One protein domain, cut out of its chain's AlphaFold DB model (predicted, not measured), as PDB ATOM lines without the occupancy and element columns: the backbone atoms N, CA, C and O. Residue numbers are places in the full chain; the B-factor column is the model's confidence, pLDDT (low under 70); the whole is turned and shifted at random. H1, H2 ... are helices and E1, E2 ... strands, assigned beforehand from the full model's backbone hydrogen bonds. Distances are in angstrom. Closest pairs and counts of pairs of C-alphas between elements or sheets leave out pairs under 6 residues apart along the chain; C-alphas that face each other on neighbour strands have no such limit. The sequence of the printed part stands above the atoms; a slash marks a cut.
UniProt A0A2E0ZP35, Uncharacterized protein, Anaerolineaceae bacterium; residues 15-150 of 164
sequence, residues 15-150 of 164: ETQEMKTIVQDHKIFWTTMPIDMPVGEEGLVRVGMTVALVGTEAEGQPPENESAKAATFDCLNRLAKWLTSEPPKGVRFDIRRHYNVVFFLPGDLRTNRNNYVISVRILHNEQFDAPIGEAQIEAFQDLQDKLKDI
ATOM      1  N   GLU A  15     122.917 -44.861  70.567       90.62
ATOM      2  CA  GLU A  15     123.499 -45.898  71.427       90.62
ATOM      3  C   GLU A  15     123.944 -45.320  72.773       90.62
ATOM      4  O   GLU A  15     123.616 -45.872  73.822       90.62
ATOM      5  N   THR A  16     124.600 -44.157  72.767       93.44
ATOM      6  CA  THR A  16     124.993 -43.452  73.997       93.44
ATOM      7  C   THR A  16     123.779 -43.113  74.865       93.44
ATOM      8  O   THR A  16     123.799 -43.321  76.080       93.44
ATOM      9  N   GLN A  17     122.694 -42.616  74.261       94.88
ATOM     10  CA  GLN A  17     121.469 -42.293  74.994       94.88
ATOM     11  C   GLN A  17     120.801 -43.537  75.586       94.88
ATOM     12  O   GLN A  17     120.277 -43.495  76.697       94.88
ATOM     13  N   GLU A  18     120.849 -44.658  74.877       94.19
ATOM     14  CA  GLU A  18     120.352 -45.927  75.386       94.19
ATOM     15  C   GLU A  18     121.177 -46.445  76.569       94.19
ATOM     16  O   GLU A  18     120.605 -46.918  77.551       94.19
ATOM     17  N   MET A  19     122.507 -46.303  76.529       97.12
ATOM     18  CA  MET A  19     123.365 -46.671  77.659       97.12
ATOM     19  C   MET A  19     123.083 -45.797  78.885       97.12
ATOM     20  O   MET A  19     123.038 -46.318  80.000       97.12
ATOM     21  N   LYS A  20     122.807 -44.499  78.692       96.38
ATOM     22  CA  LYS A  20     122.341 -43.604  79.767       96.38
ATOM     23  C   LYS A  20     121.052 -44.117  80.406       96.38
ATOM     24  O   LYS A  20     120.972 -44.178  81.629       96.38
ATOM     25  N   THR A  21     120.064 -44.512  79.602       93.69
ATOM     26  CA  THR A  21     118.805 -45.081  80.109       93.69
ATOM     27  C   THR A  21     119.050 -46.367  80.895       93.69
ATOM     28  O   THR A  21     118.599 -46.471  82.030       93.69
ATOM     29  N   ILE A  22     119.847 -47.298  80.356       93.25
ATOM     30  CA  ILE A  22     120.212 -48.546  81.046       93.25
ATOM     31  C   ILE A  22     120.866 -48.266  82.406       93.25
ATOM     32  O   ILE A  22     120.522 -48.906  83.401       93.25
ATOM     33  N   VAL A  23     121.794 -47.307  82.465       93.38
ATOM     34  CA  VAL A  23     122.474 -46.922  83.707       93.38
ATOM     35  C   VAL A  23     121.492 -46.396  84.748       93.38
ATOM     36  O   VAL A  23     121.586 -46.792  85.907       93.38
ATOM     37  N   GLN A  24     120.554 -45.535  84.351       91.25
ATOM     38  CA  GLN A  24     119.570 -44.958  85.268       91.25
ATOM     39  C   GLN A  24     118.557 -45.997  85.758       91.25
ATOM     40  O   GLN A  24     118.377 -46.145  86.967       91.25
ATOM     41  N   ASP A  25     117.957 -46.761  84.845       88.81
ATOM     42  CA  ASP A  25     116.876 -47.700  85.165       88.81
ATOM     43  C   ASP A  25     117.347 -48.829  86.091       88.81
ATOM     44  O   ASP A  25     116.616 -49.253  86.988       88.81
ATOM     45  N   HIS A  26     118.590 -49.287  85.909       87.31
ATOM     46  CA  HIS A  26     119.186 -50.376  86.689       87.31
ATOM     47  C   HIS A  26     120.154 -49.901  87.780       87.31
ATOM     48  O   HIS A  26     120.807 -50.730  88.425       87.31
ATOM     49  N   LYS A  27     120.256 -48.582  88.004       87.50
ATOM     50  CA  LYS A  27     121.168 -47.960  88.979       87.50
ATOM     51  C   LYS A  27     122.607 -48.479  88.855       87.50
ATOM     52  O   LYS A  27     123.228 -48.873  89.843       87.50
ATOM     53  N   ILE A  28     123.120 -48.538  87.625       90.38
ATOM     54  CA  ILE A  28     124.420 -49.154  87.350       90.38
ATOM     55  C   ILE A  28     125.546 -48.230  87.797       90.38
ATOM     56  O   ILE A  28     125.683 -47.108  87.305       90.38
ATOM     57  N   PHE A  29     126.412 -48.744  88.659       92.06
ATOM     58  CA  PHE A  29     127.679 -48.125  89.039       92.06
ATOM     59  C   PHE A  29     128.838 -49.080  88.726       92.06
ATOM     60  O   PHE A  29     128.630 -50.239  88.352       92.06
ATOM     61  N   TRP A  30     130.073 -48.605  88.873       93.25
ATOM     62  CA  TRP A  30     131.252 -49.415  88.572       93.25
ATOM     63  C   TRP A  30     132.379 -49.256  89.586       93.25
ATOM     64  O   TRP A  30     132.571 -48.195  90.169       93.25
ATOM     65  N   THR A  31     133.164 -50.313  89.769       91.25
ATOM     66  CA  THR A  31     134.392 -50.306  90.582       91.25
ATOM     67  C   THR A  31     135.522 -51.014  89.840       91.25
ATOM     68  O   THR A  31     135.312 -51.614  88.781       91.25
ATOM     69  N   THR A  32     136.741 -50.928  90.369       91.81
ATOM     70  CA  THR A  32     137.946 -51.426  89.702       91.81
ATOM     71  C   THR A  32     138.791 -52.292  90.606       91.81
ATOM     72  O   THR A  32     138.998 -51.959  91.769       91.81
ATOM     73  N   MET A  33     139.342 -53.369  90.054       90.06
ATOM     74  CA  MET A  33     140.237 -54.273  90.774       90.06
ATOM     75  C   MET A  33     141.444 -54.624  89.908       90.06
ATOM     76  O   MET A  33     141.261 -54.965  88.736       90.06
ATOM     77  N   PRO A  34     142.668 -54.575  90.451       91.25
ATOM     78  CA  PRO A  34     143.826 -55.061  89.726       91.25
ATOM     79  C   PRO A  34     143.779 -56.584  89.575       91.25
ATOM     80  O   PRO A  34     143.222 -57.295  90.413       91.25
ATOM     81  N   ILE A  35     144.365 -57.085  88.491       90.81
ATOM     82  CA  ILE A  35     144.654 -58.505  88.303       90.81
ATOM     83  C   ILE A  35     146.160 -58.648  88.461       90.81
ATOM     84  O   ILE A  35     146.918 -58.341  87.541       90.81
ATOM     85  N   ASP A  36     146.574 -59.082  89.644       91.31
ATOM     86  CA  ASP A  36     147.977 -59.271  89.981       91.31
ATOM     87  C   ASP A  36     148.311 -60.773  89.949       91.31
ATOM     88  O   ASP A  36     147.518 -61.609  90.391       91.31
ATOM     89  N   MET A  37     149.472 -61.126  89.396       88.25
ATOM     90  CA  MET A  37     149.991 -62.492  89.357       88.25
ATOM     91  C   MET A  37     151.310 -62.608  90.119       88.25
ATOM     92  O   MET A  37     152.116 -61.678  90.083       88.25
ATOM     93  N   PRO A  38     151.549 -63.743  90.794       88.81
ATOM     94  CA  PRO A  38     152.811 -63.987  91.472       88.81
ATOM     95  C   PRO A  38     153.957 -64.145  90.466       88.81
ATOM     96  O   PRO A  38     153.830 -64.850  89.465       88.81
ATOM     97  N   VAL A  39     155.090 -63.513  90.765       83.88
ATOM     98  CA  VAL A  39     156.359 -63.636  90.042       83.88
ATOM     99  C   VAL A  39     157.468 -63.874  91.060       83.88
ATOM    100  O   VAL A  39     157.820 -62.987  91.838       83.88
ATOM    101  N   GLY A  40     158.038 -65.081  91.046       81.06
ATOM    102  CA  GLY A  40     159.051 -65.488  92.023       81.06
ATOM    103  C   GLY A  40     158.488 -65.643  93.441       81.06
ATOM    104  O   GLY A  40     157.295 -65.875  93.617       81.06
ATOM    105  N   GLU A  41     159.361 -65.553  94.447       77.19
ATOM    106  CA  GLU A  41     159.012 -65.857  95.845       77.19
ATOM    107  C   GLU A  41     158.256 -64.726  96.568       77.19
ATOM    108  O   GLU A  41     157.516 -65.010  97.504       77.19
ATOM    109  N   GLU A  42     158.366 -63.465  96.122       70.94
ATOM    110  CA  GLU A  42     157.723 -62.317  96.800       70.94
ATOM    111  C   GLU A  42     157.109 -61.265  95.854       70.94
ATOM    112  O   GLU A  42     156.503 -60.292  96.305       70.94
ATOM    113  N   GLY A  43     157.252 -61.423  94.535       81.56
ATOM    114  CA  GLY A  43     156.796 -60.423  93.572       81.56
ATOM    115  C   GLY A  43     155.333 -60.602  93.180       81.56
ATOM    116  O   GLY A  43     154.892 -61.711  92.893       81.56
ATOM    117  N   LEU A  44     154.591 -59.499  93.088       89.06
ATOM    118  CA  LEU A  44     153.343 -59.432  92.331       89.06
ATOM    119  C   LEU A  44     153.563 -58.551  91.105       89.06
ATOM    120  O   LEU A  44     154.087 -57.442  91.217       89.06
ATOM    121  N   VAL A  45     153.137 -59.031  89.943       90.00
ATOM    122  CA  VAL A  45     153.097 -58.245  88.713       90.00
ATOM    123  C   VAL A  45     151.653 -58.015  88.304       90.00
ATOM    124  O   VAL A  45     150.838 -58.935  88.298       90.00
ATOM    125  N   ARG A  46     151.323 -56.776  87.949       92.31
ATOM    126  CA  ARG A  46     149.989 -56.442  87.460       92.31
ATOM    127  C   ARG A  46     149.857 -56.809  85.996       92.31
ATOM    128  O   ARG A  46     150.446 -56.144  85.151       92.31
ATOM    129  N   VAL A  47     149.036 -57.807  85.699       92.75
ATOM    130  CA  VAL A  47     148.823 -58.324  84.335       92.75
ATOM    131  C   VAL A  47     147.511 -57.858  83.712       92.75
ATOM    132  O   VAL A  47     147.263 -58.054  82.524       92.75
ATOM    133  N   GLY A  48     146.647 -57.226  84.507       93.44
ATOM    134  CA  GLY A  48     145.398 -56.680  84.007       93.44
ATOM    135  C   GLY A  48     144.672 -55.790  84.998       93.44
ATOM    136  O   GLY A  48     145.076 -55.619  86.149       93.44
ATOM    137  N   MET A  49     143.552 -55.256  84.529       94.00
ATOM    138  CA  MET A  49     142.597 -54.485  85.321       94.00
ATOM    139  C   MET A  49     141.198 -55.046  85.093       94.00
ATOM    140  O   MET A  49     140.856 -55.464  83.992       94.00
ATOM    141  N   THR A  50     140.374 -55.062  86.130       93.25
ATOM    142  CA  THR A  50     138.958 -55.414  86.040       93.25
ATOM    143  C   THR A  50     138.122 -54.173  86.285       93.25
ATOM    144  O   THR A  50     138.312 -53.517  87.304       93.25
ATOM    145  N   VAL A  51     137.164 -53.902  85.403       94.94
ATOM    146  CA  VAL A  51     136.027 -53.013  85.654       94.94
ATOM    147  C   VAL A  51     134.831 -53.893  86.003       94.94
ATOM    148  O   VAL A  51     134.384 -54.690  85.181       94.94
ATOM    149  N   ALA A  52     134.335 -53.803  87.232       92.69
ATOM    150  CA  ALA A  52     133.122 -54.495  87.650       92.69
ATOM    151  C   ALA A  52     131.932 -53.547  87.509       92.69
ATOM    152  O   ALA A  52     131.880 -52.530  88.192       92.69
ATOM    153  N   LEU A  53     130.994 -53.895  86.629       93.62
ATOM    154  CA  LEU A  53     129.706 -53.229  86.468       93.62
ATOM    155  C   LEU A  53     128.708 -53.890  87.406       93.62
ATOM    156  O   LEU A  53     128.511 -55.109  87.339       93.62
ATOM    157  N   VAL A  54     128.082 -53.092  88.261       89.75
ATOM    158  CA  VAL A  54     127.124 -53.565  89.255       89.75
ATOM    159  C   VAL A  54     125.791 -52.895  88.990       89.75
ATOM    160  O   VAL A  54     125.713 -51.672  88.961       89.75
ATOM    161  N   GLY A  55     124.757 -53.703  88.780       87.69
ATOM    162  CA  GLY A  55     123.391 -53.241  88.566       87.69
ATOM    163  C   GLY A  55     122.423 -53.885  89.546       87.69
ATOM    164  O   GLY A  55     122.693 -54.948  90.108       87.69
ATOM    165  N   THR A  56     121.274 -53.246  89.713       80.94
ATOM    166  CA  THR A  56     120.146 -53.755  90.498       80.94
ATOM    167  C   THR A  56     118.928 -53.949  89.602       80.94
ATOM    168  O   THR A  56     118.887 -53.472  88.465       80.94
ATOM    169  N   GLU A  57     117.934 -54.679  90.101       75.06
ATOM    170  CA  GLU A  57     116.632 -54.751  89.436       75.06
ATOM    171  C   GLU A  57     116.017 -53.352  89.303       75.06
ATOM    172  O   GLU A  57     116.188 -52.496  90.179       75.06
ATOM    173  N   ALA A  58     115.286 -53.138  88.207       67.38
ATOM    174  CA  ALA A  58     114.566 -51.893  87.978       67.38
ATOM    175  C   ALA A  58     113.542 -51.637  89.097       67.38
ATOM    176  O   ALA A  58     112.948 -52.566  89.655       67.38
ATOM    177  N   GLU A  59     113.325 -50.365  89.437       62.53
ATOM    178  CA  GLU A  59     112.408 -50.006  90.521       62.53
ATOM    179  C   GLU A  59     110.984 -50.524  90.273       62.53
ATOM    180  O   GLU A  59     110.436 -50.409  89.179       62.53
ATOM    181  N   GLY A  60     110.375 -51.097  91.314       59.78
ATOM    182  CA  GLY A  60     109.007 -51.620  91.264       59.78
ATOM    183  C   GLY A  60     108.874 -53.079  90.814       59.78
ATOM    184  O   GLY A  60     107.753 -53.589  90.810       59.78
ATOM    185  N   GLN A  61     109.968 -53.778  90.482       59.19
ATOM    186  CA  GLN A  61     109.932 -55.225  90.245       59.19
ATOM    187  C   GLN A  61     110.176 -56.025  91.538       59.19
ATOM    188  O   GLN A  61     111.018 -55.639  92.351       59.19
ATOM    189  N   PRO A  62     109.418 -57.112  91.782       57.44
ATOM    190  CA  PRO A  62     109.661 -57.977  92.926       57.44
ATOM    191  C   PRO A  62     110.952 -58.805  92.734       57.44
ATOM    192  O   PRO A  62     111.114 -59.400  91.664       57.44
ATOM    193  N   PRO A  63     111.788 -58.943  93.788       55.19
ATOM    194  CA  PRO A  63     113.159 -59.482  93.747       55.19
ATOM    195  C   PRO A  63     113.319 -60.957  93.342       55.19
ATOM    196  O   PRO A  63     114.423 -61.498  93.344       55.19
ATOM    197  N   GLU A  64     112.225 -61.653  93.037       57.22
ATOM    198  CA  GLU A  64     112.207 -63.109  92.849       57.22
ATOM    199  C   GLU A  64     111.834 -63.535  91.425       57.22
ATOM    200  O   GLU A  64     111.745 -64.727  91.130       57.22
ATOM    201  N   ASN A  65     111.628 -62.588  90.506       65.19
ATOM    202  CA  ASN A  65     111.325 -62.946  89.128       65.19
ATOM    203  C   ASN A  65     112.623 -63.240  88.354       65.19
ATOM    204  O   ASN A  65     113.370 -62.327  88.010       65.19
ATOM    205  N   GLU A  66     112.875 -64.508  88.007       70.81
ATOM    206  CA  GLU A  66     114.016 -64.901  87.155       70.81
ATOM    207  C   GLU A  66     114.058 -64.123  85.819       70.81
ATOM    208  O   GLU A  66     115.138 -63.909  85.267       70.81
ATOM    209  N   SER A  67     112.914 -63.620  85.335       72.50
ATOM    210  CA  SER A  67     112.842 -62.712  84.181       72.50
ATOM    211  C   SER A  67     113.477 -61.338  84.457       72.50
ATOM    212  O   SER A  67     114.228 -60.828  83.628       72.50
ATOM    213  N   ALA A  68     113.247 -60.756  85.640       69.31
ATOM    214  CA  ALA A  68     113.821 -59.467  86.058       69.31
ATOM    215  C   ALA A  68     115.348 -59.549  86.211       69.31
ATOM    216  O   ALA A  68     116.107 -58.688  85.750       69.31
ATOM    217  N   LYS A  69     115.809 -60.661  86.790       75.31
ATOM    218  CA  LYS A  69     117.224 -61.021  86.867       75.31
ATOM    219  C   LYS A  69     117.850 -61.154  85.482       75.31
ATOM    220  O   LYS A  69     118.913 -60.585  85.240       75.31
ATOM    221  N   ALA A  70     117.217 -61.902  84.576       78.31
ATOM    222  CA  ALA A  70     117.697 -62.053  83.203       78.31
ATOM    223  C   ALA A  70     117.812 -60.692  82.499       78.31
ATOM    224  O   ALA A  70     118.877 -60.380  81.971       78.31
ATOM    225  N   ALA A  71     116.786 -59.845  82.616       82.69
ATOM    226  CA  ALA A  71     116.771 -58.509  82.028       82.69
ATOM    227  C   ALA A  71     117.917 -57.618  82.536       82.69
ATOM    228  O   ALA A  71     118.580 -56.949  81.741       82.69
ATOM    229  N   THR A  72     118.211 -57.643  83.841       85.25
ATOM    230  CA  THR A  72     119.315 -56.845  84.401       85.25
ATOM    231  C   THR A  72     120.674 -57.320  83.882       85.25
ATOM    232  O   THR A  72     121.525 -56.509  83.513       85.25
ATOM    233  N   PHE A  73     120.888 -58.636  83.789       89.69
ATOM    234  CA  PHE A  73     122.119 -59.172  83.207       89.69
ATOM    235  C   PHE A  73     122.247 -58.894  81.709       89.69
ATOM    236  O   PHE A  73     123.360 -58.642  81.248       89.69
ATOM    237  N   ASP A  74     121.146 -58.901  80.963       91.88
ATOM    238  CA  ASP A  74     121.147 -58.534  79.550       91.88
ATOM    239  C   ASP A  74     121.538 -57.063  79.366       91.88
ATOM    240  O   ASP A  74     122.379 -56.753  78.519       91.88
ATOM    241  N   CYS A  75     121.027 -56.174  80.221       93.31
ATOM    242  CA  CYS A  75     121.398 -54.761  80.236       93.31
ATOM    243  C   CYS A  75     122.879 -54.553  80.581       93.31
ATOM    244  O   CYS A  75     123.592 -53.867  79.845       93.31
ATOM    245  N   LEU A  76     123.377 -55.207  81.635       94.69
ATOM    246  CA  LEU A  76     124.798 -55.170  81.998       94.69
ATOM    247  C   LEU A  76     125.690 -55.709  80.868       94.69
ATOM    248  O   LEU A  76     126.750 -55.154  80.594       94.69
ATOM    249  N   ASN A  77     125.271 -56.785  80.196       95.50
ATOM    250  CA  ASN A  77     126.041 -57.402  79.116       95.50
ATOM    251  C   ASN A  77     126.072 -56.506  77.880       95.50
ATOM    252  O   ASN A  77     127.088 -56.416  77.194       95.50
ATOM    253  N   ARG A  78     124.960 -55.828  77.598       96.00
ATOM    254  CA  ARG A  78     124.878 -54.855  76.518       96.00
ATOM    255  C   ARG A  78     125.786 -53.658  76.774       96.00
ATOM    256  O   ARG A  78     126.550 -53.305  75.882       96.00
ATOM    257  N   LEU A  79     125.761 -53.113  77.991       97.12
ATOM    258  CA  LEU A  79     126.668 -52.044  78.395       97.12
ATOM    259  C   LEU A  79     128.132 -52.488  78.288       97.12
ATOM    260  O   LEU A  79     128.941 -51.787  77.689       97.12
ATOM    261  N   ALA A  80     128.466 -53.681  78.791       97.44
ATOM    262  CA  ALA A  80     129.815 -54.233  78.687       97.44
ATOM    263  C   ALA A  80     130.279 -54.348  77.226       97.44
ATOM    264  O   ALA A  80     131.380 -53.915  76.905       97.44
ATOM    265  N   LYS A  81     129.434 -54.870  76.330       96.81
ATOM    266  CA  LYS A  81     129.752 -54.986  74.898       96.81
ATOM    267  C   LYS A  81     129.928 -53.635  74.216       96.81
ATOM    268  O   LYS A  81     130.819 -53.509  73.383       96.81
ATOM    269  N   TRP A  82     129.094 -52.651  74.556       96.75
ATOM    270  CA  TRP A  82     129.210 -51.293  74.029       96.75
ATOM    271  C   TRP A  82     130.531 -50.643  74.463       96.75
ATOM    272  O   TRP A  82     131.259 -50.130  73.615       96.75
ATOM    273  N   LEU A  83     130.898 -50.765  75.746       96.69
ATOM    274  CA  LEU A  83     132.176 -50.271  76.276       96.69
ATOM    275  C   LEU A  83     133.381 -50.873  75.542       96.69
ATOM    276  O   LEU A  83     134.364 -50.179  75.302       96.69
ATOM    277  N   THR A  84     133.297 -52.151  75.173       96.31
ATOM    278  CA  THR A  84     134.402 -52.921  74.581       96.31
ATOM    279  C   THR A  84     134.318 -53.066  73.058       96.31
ATOM    280  O   THR A  84     134.977 -53.944  72.503       96.31
ATOM    281  N   SER A  85     133.463 -52.292  72.388       92.56
ATOM    282  CA  SER A  85     133.147 -52.454  70.958       92.56
ATOM    283  C   SER A  85     134.349 -52.214  70.036       92.56
ATOM    284  O   SER A  85     134.482 -52.887  69.016       92.56
ATOM    285  N   GLU A  86     135.255 -51.323  70.437       89.38
ATOM    286  CA  GLU A  86     136.434 -50.919  69.668       89.38
ATOM    287  C   GLU A  86     137.714 -51.129  70.495       89.38
ATOM    288  O   GLU A  86     138.249 -50.185  71.079       89.38
ATOM    289  N   PRO A  87     138.211 -52.374  70.623       87.88
ATOM    290  CA  PRO A  87     139.403 -52.638  71.416       87.88
ATOM    291  C   PRO A  87     140.658 -52.028  70.771       87.88
ATOM    292  O   PRO A  87     140.922 -52.288  69.591       87.88
ATOM    293  N   PRO A  88     141.489 -51.293  71.537       90.19
ATOM    294  CA  PRO A  88     142.795 -50.860  71.061       90.19
ATOM    295  C   PRO A  88     143.676 -52.049  70.666       90.19
ATOM    296  O   PRO A  88     143.567 -53.156  71.204       90.19
ATOM    297  N   LYS A  89     144.606 -51.820  69.735       91.62
ATOM    298  CA  LYS A  89     145.541 -52.861  69.294       91.62
ATOM    299  C   LYS A  89     146.354 -53.389  70.485       91.62
ATOM    300  O   LYS A  89     146.935 -52.618  71.239       91.62
ATOM    301  N   GLY A  90     146.428 -54.713  70.621       90.88
ATOM    302  CA  GLY A  90     147.159 -55.378  71.711       90.88
ATOM    303  C   GLY A  90     146.351 -55.561  73.001       90.88
ATOM    304  O   GLY A  90     146.822 -56.233  73.922       90.88
ATOM    305  N   VAL A  91     145.120 -55.047  73.058       94.12
ATOM    306  CA  VAL A  91     144.207 -55.211  74.194       94.12
ATOM    307  C   VAL A  91     143.169 -56.282  73.886       94.12
ATOM    308  O   VAL A  91     142.628 -56.358  72.784       94.12
ATOM    309  N   ARG A  92     142.868 -57.112  74.883       93.44
ATOM    310  CA  ARG A  92     141.748 -58.050  74.859       93.44
ATOM    311  C   ARG A  92     140.835 -57.780  76.041       93.44
ATOM    312  O   ARG A  92     141.298 -57.733  77.182       93.44
ATOM    313  N   PHE A  93     139.539 -57.690  75.765       95.31
ATOM    314  CA  PHE A  93     138.512 -57.656  76.797       95.31
ATOM    315  C   PHE A  93     137.936 -59.051  77.041       95.31
ATOM    316  O   PHE A  93     137.603 -59.770  76.101       95.31
ATOM    317  N   ASP A  94     137.807 -59.430  78.308       93.88
ATOM    318  CA  ASP A  94     137.144 -60.663  78.737       93.88
ATOM    319  C   ASP A  94     135.967 -60.315  79.659       93.88
ATOM    320  O   ASP A  94     136.155 -59.812  80.771       93.88
ATOM    321  N   ILE A  95     134.749 -60.540  79.160       94.88
ATOM    322  CA  ILE A  95     133.489 -60.197  79.825       94.88
ATOM    323  C   ILE A  95     132.970 -61.433  80.561       94.88
ATOM    324  O   ILE A  95     132.674 -62.457  79.946       94.88
ATOM    325  N   ARG A  96     132.812 -61.338  81.883       91.88
ATOM    326  CA  ARG A  96     132.350 -62.451  82.724       91.88
ATOM    327  C   ARG A  96     131.149 -62.068  83.567       91.88
ATOM    328  O   ARG A  96     131.159 -61.043  84.244       91.88
ATOM    329  N   ARG A  97     130.147 -62.943  83.576       88.88
ATOM    330  CA  ARG A  97     128.982 -62.871  84.460       88.88
ATOM    331  C   ARG A  97     129.290 -63.556  85.784       88.88
ATOM    332  O   ARG A  97     129.765 -64.689  85.781       88.88
ATOM    333  N   HIS A  98     128.967 -62.907  86.899       80.56
ATOM    334  CA  HIS A  98     129.138 -63.490  88.227       80.56
ATOM    335  C   HIS A  98     127.784 -63.649  88.919       80.56
ATOM    336  O   HIS A  98     127.035 -62.686  89.064       80.56
ATOM    337  N   TYR A  99     127.465 -64.883  89.320       62.66
ATOM    338  CA  TYR A  99     126.191 -65.232  89.967       62.66
ATOM    339  C   TYR A  99     126.272 -65.215  91.497       62.66
ATOM    340  O   TYR A  99     125.271 -64.949  92.144       62.66
ATOM    341  N   ASN A 100     127.459 -65.475  92.055       53.09
ATOM    342  CA  ASN A 100     127.736 -65.497  93.491       53.09
ATOM    343  C   ASN A 100     129.037 -64.743  93.714       53.09
ATOM    344  O   ASN A 100     130.110 -65.266  93.412       53.09
ATOM    345  N   VAL A 101     128.948 -63.497  94.162       54.53
ATOM    346  CA  VAL A 101     130.112 -62.623  94.153       54.53
ATOM    347  C   VAL A 101     130.531 -62.239  95.558       54.53
ATOM    348  O   VAL A 101     129.790 -61.573  96.270       54.53
ATOM    349  N   VAL A 102     131.764 -62.590  95.912       51.03
ATOM    350  CA  VAL A 102     132.512 -61.914  96.973       51.03
ATOM    351  C   VAL A 102     133.423 -60.887  96.297       51.03
ATOM    352  O   VAL A 102     134.635 -61.062  96.224       51.03
ATOM    353  N   PHE A 103     132.838 -59.843  95.709       55.78
ATOM    354  CA  PHE A 103     133.584 -58.602  95.497       55.78
ATOM    355  C   PHE A 103     133.439 -57.791  96.782       55.78
ATOM    356  O   PHE A 103     132.367 -57.797  97.393       55.78
ATOM    357  N   PHE A 104     134.505 -57.110  97.208       54.41
ATOM    358  CA  PHE A 104     134.391 -56.070  98.228       54.41
ATOM    359  C   PHE A 104     133.639 -54.901  97.608       54.41
ATOM    360  O   PHE A 104     134.217 -53.939  97.116       54.41
ATOM    361  N   LEU A 105     132.327 -55.055  97.560       59.09
ATOM    362  CA  LEU A 105     131.428 -54.001  97.177       59.09
ATOM    363  C   LEU A 105     131.268 -53.043  98.367       59.09
ATOM    364  O   LEU A 105     131.323 -53.493  99.519       59.09
ATOM    365  N   PRO A 106     131.095 -51.737  98.121       57.12
ATOM    366  CA  PRO A 106     130.948 -50.781  99.205       57.12
ATOM    367  C   PRO A 106     129.752 -51.113 100.106       57.12
ATOM    368  O   PRO A 106     128.760 -51.726  99.707       57.12
ATOM    369  N   GLY A 107     129.894 -50.757 101.385       52.88
ATOM    370  CA  GLY A 107     128.981 -51.175 102.453       52.88
ATOM    371  C   GLY A 107     127.561 -50.602 102.362       52.88
ATOM    372  O   GLY A 107     126.702 -51.021 103.138       52.88
ATOM    373  N   ASP A 108     127.307 -49.676 101.437       52.84
ATOM    374  CA  ASP A 108     125.996 -49.092 101.147       52.84
ATOM    375  C   ASP A 108     125.112 -49.990 100.264       52.84
ATOM    376  O   ASP A 108     123.906 -49.777 100.190       52.84
ATOM    377  N   LEU A 109     125.654 -51.084  99.714       54.47
ATOM    378  CA  LEU A 109     124.875 -52.122  99.027       54.47
ATOM    379  C   LEU A 109     124.071 -53.043  99.948       54.47
ATOM    380  O   LEU A 109     123.438 -53.986  99.474       54.47
ATOM    381  N   ARG A 110     124.032 -52.762 101.257       51.28
ATOM    382  CA  ARG A 110     123.136 -53.409 102.236       51.28
ATOM    383  C   ARG A 110     121.671 -52.978 102.067       51.28
ATOM    384  O   ARG A 110     120.944 -52.826 103.046       51.28
ATOM    385  N   THR A 111     121.241 -52.750 100.834       50.62
ATOM    386  CA  THR A 111     119.836 -52.534 100.501       50.62
ATOM    387  C   THR A 111     119.163 -53.895 100.307       50.62
ATOM    388  O   THR A 111     119.824 -54.879  99.984       50.62
ATOM    389  N   ASN A 112     117.845 -53.980 100.493       53.47
ATOM    390  CA  ASN A 112     117.052 -55.202 100.268       53.47
ATOM    391  C   ASN A 112     116.956 -55.607  98.770       53.47
ATOM    392  O   ASN A 112     115.955 -56.189  98.359       53.47
ATOM    393  N   ARG A 113     117.937 -55.250  97.930       60.41
ATOM    394  CA  ARG A 113     117.947 -55.487  96.479       60.41
ATOM    395  C   ARG A 113     119.034 -56.495  96.109       60.41
ATOM    396  O   ARG A 113     120.135 -56.465  96.659       60.41
ATOM    397  N   ASN A 114     118.740 -57.356  95.139       71.06
ATOM    398  CA  ASN A 114     119.745 -58.227  94.539       71.06
ATOM    399  C   ASN A 114     120.707 -57.391  93.687       71.06
ATOM    400  O   ASN A 114     120.278 -56.620  92.827       71.06
ATOM    401  N   ASN A 115     122.008 -57.568  93.915       77.12
ATOM    402  CA  ASN A 115     123.050 -56.974  93.086       77.12
ATOM    403  C   ASN A 115     123.520 -57.993  92.045       77.12
ATOM    404  O   ASN A 115     123.829 -59.139  92.379       77.12
ATOM    405  N   TYR A 116     123.628 -57.557  90.795       85.62
ATOM    406  CA  TYR A 116     124.123 -58.359  89.683       85.62
ATOM    407  C   TYR A 116     125.405 -57.764  89.139       85.62
ATOM    408  O   TYR A 116     125.515 -56.548  88.989       85.62
ATOM    409  N   VAL A 117     126.374 -58.628  88.827       89.06
ATOM    410  CA  VAL A 117     127.709 -58.173  88.439       89.06
ATOM    411  C   VAL A 117     128.164 -58.801  87.132       89.06
ATOM    412  O   VAL A 117     128.162 -60.026  86.964       89.06
ATOM    413  N   ILE A 118     128.638 -57.943  86.230       92.75
ATOM    414  CA  ILE A 118     129.467 -58.328  85.089       92.75
ATOM    415  C   ILE A 118     130.829 -57.662  85.239       92.75
ATOM    416  O   ILE A 118     130.930 -56.467  85.487       92.75
ATOM    417  N   SER A 119     131.894 -58.443  85.090       92.56
ATOM    418  CA  SER A 119     133.260 -57.932  85.088       92.56
ATOM    419  C   SER A 119     133.804 -57.868  83.669       92.56
ATOM    420  O   SER A 119     133.764 -58.878  82.966       92.56
ATOM    421  N   VAL A 120     134.386 -56.736  83.295       96.25
ATOM    422  CA  VAL A 120     135.178 -56.551  82.080       96.25
ATOM    423  C   VAL A 120     136.647 -56.554  82.476       96.25
ATOM    424  O   VAL A 120     137.116 -55.653  83.171       96.25
ATOM    425  N   ARG A 121     137.382 -57.591  82.076       94.75
ATOM    426  CA  ARG A 121     138.827 -57.684  82.300       94.75
ATOM    427  C   ARG A 121     139.566 -57.125  81.098       94.75
ATOM    428  O   ARG A 121     139.289 -57.531  79.977       94.75
ATOM    429  N   ILE A 122     140.515 -56.240  81.356       95.50
ATOM    430  CA  ILE A 122     141.395 -55.601  80.384       95.50
ATOM    431  C   ILE A 122     142.739 -56.308  80.484       95.50
ATOM    432  O   ILE A 122     143.413 -56.229  81.514       95.50
ATOM    433  N   LEU A 123     143.076 -57.061  79.442       92.44
ATOM    434  CA  LEU A 123     144.224 -57.959  79.398       92.44
ATOM    435  C   LEU A 123     145.067 -57.678  78.153       92.44
ATOM    436  O   LEU A 123     144.607 -57.068  77.183       92.44
ATOM    437  N   HIS A 124     146.287 -58.200  78.145       90.94
ATOM    438  CA  HIS A 124     147.054 -58.378  76.914       90.94
ATOM    439  C   HIS A 124     146.387 -59.397  75.988       90.94
ATOM    440  O   HIS A 124     145.813 -60.395  76.436       90.94
ATOM    441  N   ASN A 125     146.464 -59.142  74.681       84.44
ATOM    442  CA  ASN A 125     145.886 -60.033  73.675       84.44
ATOM    443  C   ASN A 125     146.750 -61.279  73.402       84.44
ATOM    444  O   ASN A 125     146.216 -62.328  73.056       84.44
ATOM    445  N   GLU A 126     148.070 -61.178  73.580       79.19
ATOM    446  CA  GLU A 126     149.018 -62.224  73.161       79.19
ATOM    447  C   GLU A 126     149.703 -62.947  74.330       79.19
ATOM    448  O   GLU A 126     150.017 -64.130  74.213       79.19
ATOM    449  N   GLN A 127     149.914 -62.275  75.467       79.50
ATOM    450  CA  GLN A 127     150.660 -62.814  76.611       79.50
ATOM    451  C   GLN A 127     149.853 -62.648  77.895       79.50
ATOM    452  O   GLN A 127     149.560 -61.534  78.308       79.50
ATOM    453  N   PHE A 128     149.465 -63.752  78.531       74.00
ATOM    454  CA  PHE A 128     148.601 -63.711  79.716       74.00
ATOM    455  C   PHE A 128     149.312 -63.180  80.973       74.00
ATOM    456  O   PHE A 128     148.658 -62.637  81.859       74.00
ATOM    457  N   ASP A 129     150.631 -63.335  81.042       80.38
ATOM    458  CA  ASP A 129     151.500 -62.992  82.170       80.38
ATOM    459  C   ASP A 129     152.318 -61.714  81.985       80.38
ATOM    460  O   ASP A 129     153.032 -61.298  82.898       80.38
ATOM    461  N   ALA A 130     152.165 -61.050  80.841       86.00
ATOM    462  CA  ALA A 130     152.809 -59.774  80.604       86.00
ATOM    463  C   ALA A 130     152.250 -58.686  81.543       86.00
ATOM    464  O   ALA A 130     151.029 -58.585  81.716       86.00
ATOM    465  N   PRO A 131     153.113 -57.829  82.120       89.62
ATOM    466  CA  PRO A 131     152.671 -56.656  82.862       89.62
ATOM    467  C   PRO A 131     151.843 -55.732  81.972       89.62
ATOM    468  O   PRO A 131     152.188 -55.568  80.802       89.62
ATOM    469  N   ILE A 132     150.808 -55.080  82.507       91.19
ATOM    470  CA  ILE A 132     150.023 -54.091  81.748       91.19
ATOM    471  C   ILE A 132     150.931 -53.036  81.097       91.19
ATOM    472  O   ILE A 132     151.862 -52.528  81.722       91.19
ATOM    473  N   GLY A 133     150.656 -52.724  79.833       91.19
ATOM    474  CA  GLY A 133     151.342 -51.688  79.068       91.19
ATOM    475  C   GLY A 133     150.453 -50.471  78.818       91.19
ATOM    476  O   GLY A 133     149.312 -50.401  79.276       91.19
ATOM    477  N   GLU A 134     150.981 -49.520  78.048       93.25
ATOM    478  CA  GLU A 134     150.310 -48.260  77.697       93.25
ATOM    479  C   GLU A 134     148.925 -48.492  77.078       93.25
ATOM    480  O   GLU A 134     147.944 -47.930  77.554       93.25
ATOM    481  N   ALA A 135     148.802 -49.430  76.134       93.56
ATOM    482  CA  ALA A 135     147.529 -49.730  75.480       93.56
ATOM    483  C   ALA A 135     146.433 -50.205  76.459       93.56
ATOM    484  O   ALA A 135     145.268 -49.843  76.307       93.56
ATOM    485  N   GLN A 136     146.774 -51.000  77.485       95.06
ATOM    486  CA  GLN A 136     145.794 -51.420  78.499       95.06
ATOM    487  C   GLN A 136     145.411 -50.268  79.431       95.06
ATOM    488  O   GLN A 136     144.270 -50.219  79.888       95.06
ATOM    489  N   ILE A 137     146.347 -49.358  79.717       94.50
ATOM    490  CA  ILE A 137     146.091 -48.160  80.523       94.50
ATOM    491  C   ILE A 137     145.163 -47.209  79.762       94.50
ATOM    492  O   ILE A 137     144.179 -46.747  80.332       94.50
ATOM    493  N   GLU A 138     145.426 -46.975  78.477       95.19
ATOM    494  CA  GLU A 138     144.574 -46.169  77.598       95.19
ATOM    495  C   GLU A 138     143.178 -46.774  77.458       95.19
ATOM    496  O   GLU A 138     142.188 -46.080  77.673       95.19
ATOM    497  N   ALA A 139     143.082 -48.083  77.195       96.00
ATOM    498  CA  ALA A 139     141.800 -48.783  77.158       96.00
ATOM    499  C   ALA A 139     141.042 -48.625  78.481       96.00
ATOM    500  O   ALA A 139     139.847 -48.350  78.498       96.00
ATOM    501  N   PHE A 140     141.731 -48.774  79.613       96.06
ATOM    502  CA  PHE A 140     141.116 -48.578  80.918       96.06
ATOM    503  C   PHE A 140     140.622 -47.143  81.121       96.06
ATOM    504  O   PHE A 140     139.545 -46.956  81.679       96.06
ATOM    505  N   GLN A 141     141.371 -46.138  80.671       95.88
ATOM    506  CA  GLN A 141     140.949 -44.742  80.737       95.88
ATOM    507  C   GLN A 141     139.717 -44.482  79.856       95.88
ATOM    508  O   GLN A 141     138.747 -43.912  80.346       95.88
ATOM    509  N   ASP A 142     139.696 -45.002  78.627       96.31
ATOM    510  CA  ASP A 142     138.553 -44.900  77.709       96.31
ATOM    511  C   ASP A 142     137.269 -45.499  78.306       96.31
ATOM    512  O   ASP A 142     136.212 -44.866  78.284       96.31
ATOM    513  N   LEU A 143     137.351 -46.678  78.939       97.44
ATOM    514  CA  LEU A 143     136.196 -47.255  79.637       97.44
ATOM    515  C   LEU A 143     135.686 -46.341  80.762       97.44
ATOM    516  O   LEU A 143     134.473 -46.208  80.935       97.44
ATOM    517  N   GLN A 144     136.588 -45.732  81.540       96.75
ATOM    518  CA  GLN A 144     136.210 -44.828  82.629       96.75
ATOM    519  C   GLN A 144     135.532 -43.562  82.103       96.75
ATOM    520  O   GLN A 144     134.533 -43.124  82.679       96.75
ATOM    521  N   ASP A 145     136.046 -43.001  81.010       96.44
ATOM    522  CA  ASP A 145     135.493 -41.798  80.391       96.44
ATOM    523  C   ASP A 145     134.112 -42.082  79.786       96.44
ATOM    524  O   ASP A 145     133.149 -41.390  80.119       96.44
ATOM    525  N   LYS A 146     133.950 -43.191  79.053       97.00
ATOM    526  CA  LYS A 146     132.641 -43.641  78.548       97.00
ATOM    527  C   LYS A 146     131.612 -43.836  79.662       97.00
ATOM    528  O   LYS A 146     130.470 -43.399  79.530       97.00
ATOM    529  N   LEU A 147     131.997 -44.475  80.772       97.38
ATOM    530  CA  LEU A 147     131.118 -44.686  81.931       97.38
ATOM    531  C   LEU A 147     130.708 -43.366  82.593       97.38
ATOM    532  O   LEU A 147     129.550 -43.196  82.983       97.38
ATOM    533  N   LYS A 148     131.642 -42.420  82.694       95.88
ATOM    534  CA  LYS A 148     131.377 -41.076  83.205       95.88
ATOM    535  C   LYS A 148     130.419 -40.306  82.291       95.88
ATOM    536  O   LYS A 148     129.486 -39.685  82.796       95.88
ATOM    537  N   ASP A 149     130.600 -40.391  80.977       95.88
ATOM    538  CA  ASP A 149     129.791 -39.673  79.983       95.88
ATOM    539  C   ASP A 149     128.333 -40.146  79.937       95.88
ATOM    540  O   ASP A 149     127.418 -39.360  79.662       95.88
ATOM    541  N   ILE A 150     128.086 -41.417  80.269       96.50
ATOM    542  CA  ILE A 150     126.731 -41.965  80.428       96.50
ATOM    543  C   ILE A 150     126.166 -41.800  81.849       96.50
ATOM    544  O   ILE A 150     125.062 -42.260  82.133       96.50
TER     545      ILE A 150
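Overview. This is residues 15 to 150 of the 164 residues of an uncharacterized protein of Anaerolineaceae bacterium (UniProt A0A2E0ZP35). A strongly twisted sheet of four strands has three helices over one face: H2 and H3 each run along its inner strands E2 and E4, and H1 packs at the end of E2 and on H2. The long hairpin E1 and E2 reaches one end of the longest axis with its turn at Glu 41, and the link at Gly 60 lies at the other end. The printed part has 136 residues, with three named helices and four named strands in the order H1 E1 E2 H2 E3 E4 H3; the sheet's order is E1 E2 E4 E3, all antiparallel. The class is mixed, helices and strands, in two layers, that is, helices H1, H2 and H3 on one face of a sheet. The whole is compact, with a radius of gyration of the C-alphas of 16.0 A, and spans 50 by 35 by 22 A.

Arrangement. E1, residues 29 to 39, and E2, residues 43 to 56, are an antiparallel hairpin, with N 33 and O 50 within hydrogen-bond range at 2.9 A; E2 bends by 61 degrees at residue 47. E4, residues 115 to 124, is the antiparallel neighbour of E2, with N 51 and O 120 at 2.8 A. E3, residues 91 to 98, forms a hairpin with E4, with N 94 and O 121 at 2.9 A. E1 and E3 are the edge strands and are apart. H2, residues 66 to 83, is on the sheet at a height of 8.4 A, over E4 and only just over E2, where 3 of its C-alphas fall; its closest C-alphas to E4 are Leu 76 and Ile 118, 6.4 A. E2, H2 and E3 form a split strand-helix-strand unit, two strands running the same way with E4 between them, and its crossover is right-handed. H3, residues 134 to 149, is on the sheet at a height of 9.4 A, over E2 and E4, at 14 degrees to E4 on the local plane; the closest C-alphas of H3 and E4 are Gln 136 and Ile 122, 6.4 A. H2 and H3 are close but not clearly touching, the closest C-alphas being Leu 83 and Leu 143 at 6.0 A. H1, residues 15 to 25, only just touches H2, with 3 pairs of C-alphas within 8 A, the closest being Met 19 and Leu 79 at 6.3 A; they run opposite ways at a steep tilt of 39 degrees. In H1, H2 and H3 every O i to N i+4 pair is within hydrogen-bond range.

Along the chain. H1 begins at C-alpha 15 (123.499, -45.898, 71.427) and is 15.4 A long. E1 is 32.6 A, E2 37.4 A, H2 25.7 A, E3 22.2 A and E4 29.0 A long. H3 is 22.4 A long and ends at C-alpha 149 (129.791, -39.673, 79.983).

Size, cuts and confidence. The C-alphas of Glu 41 and Gly 60, 52.2 A apart, are the two farthest apart. The printed part has no cut, and the link E3 to E4, residues 99 to 114, is long. Mean pLDDT of the printed part is 84.4; residues 58 to 65, 68 and 99 to 113 are under 70.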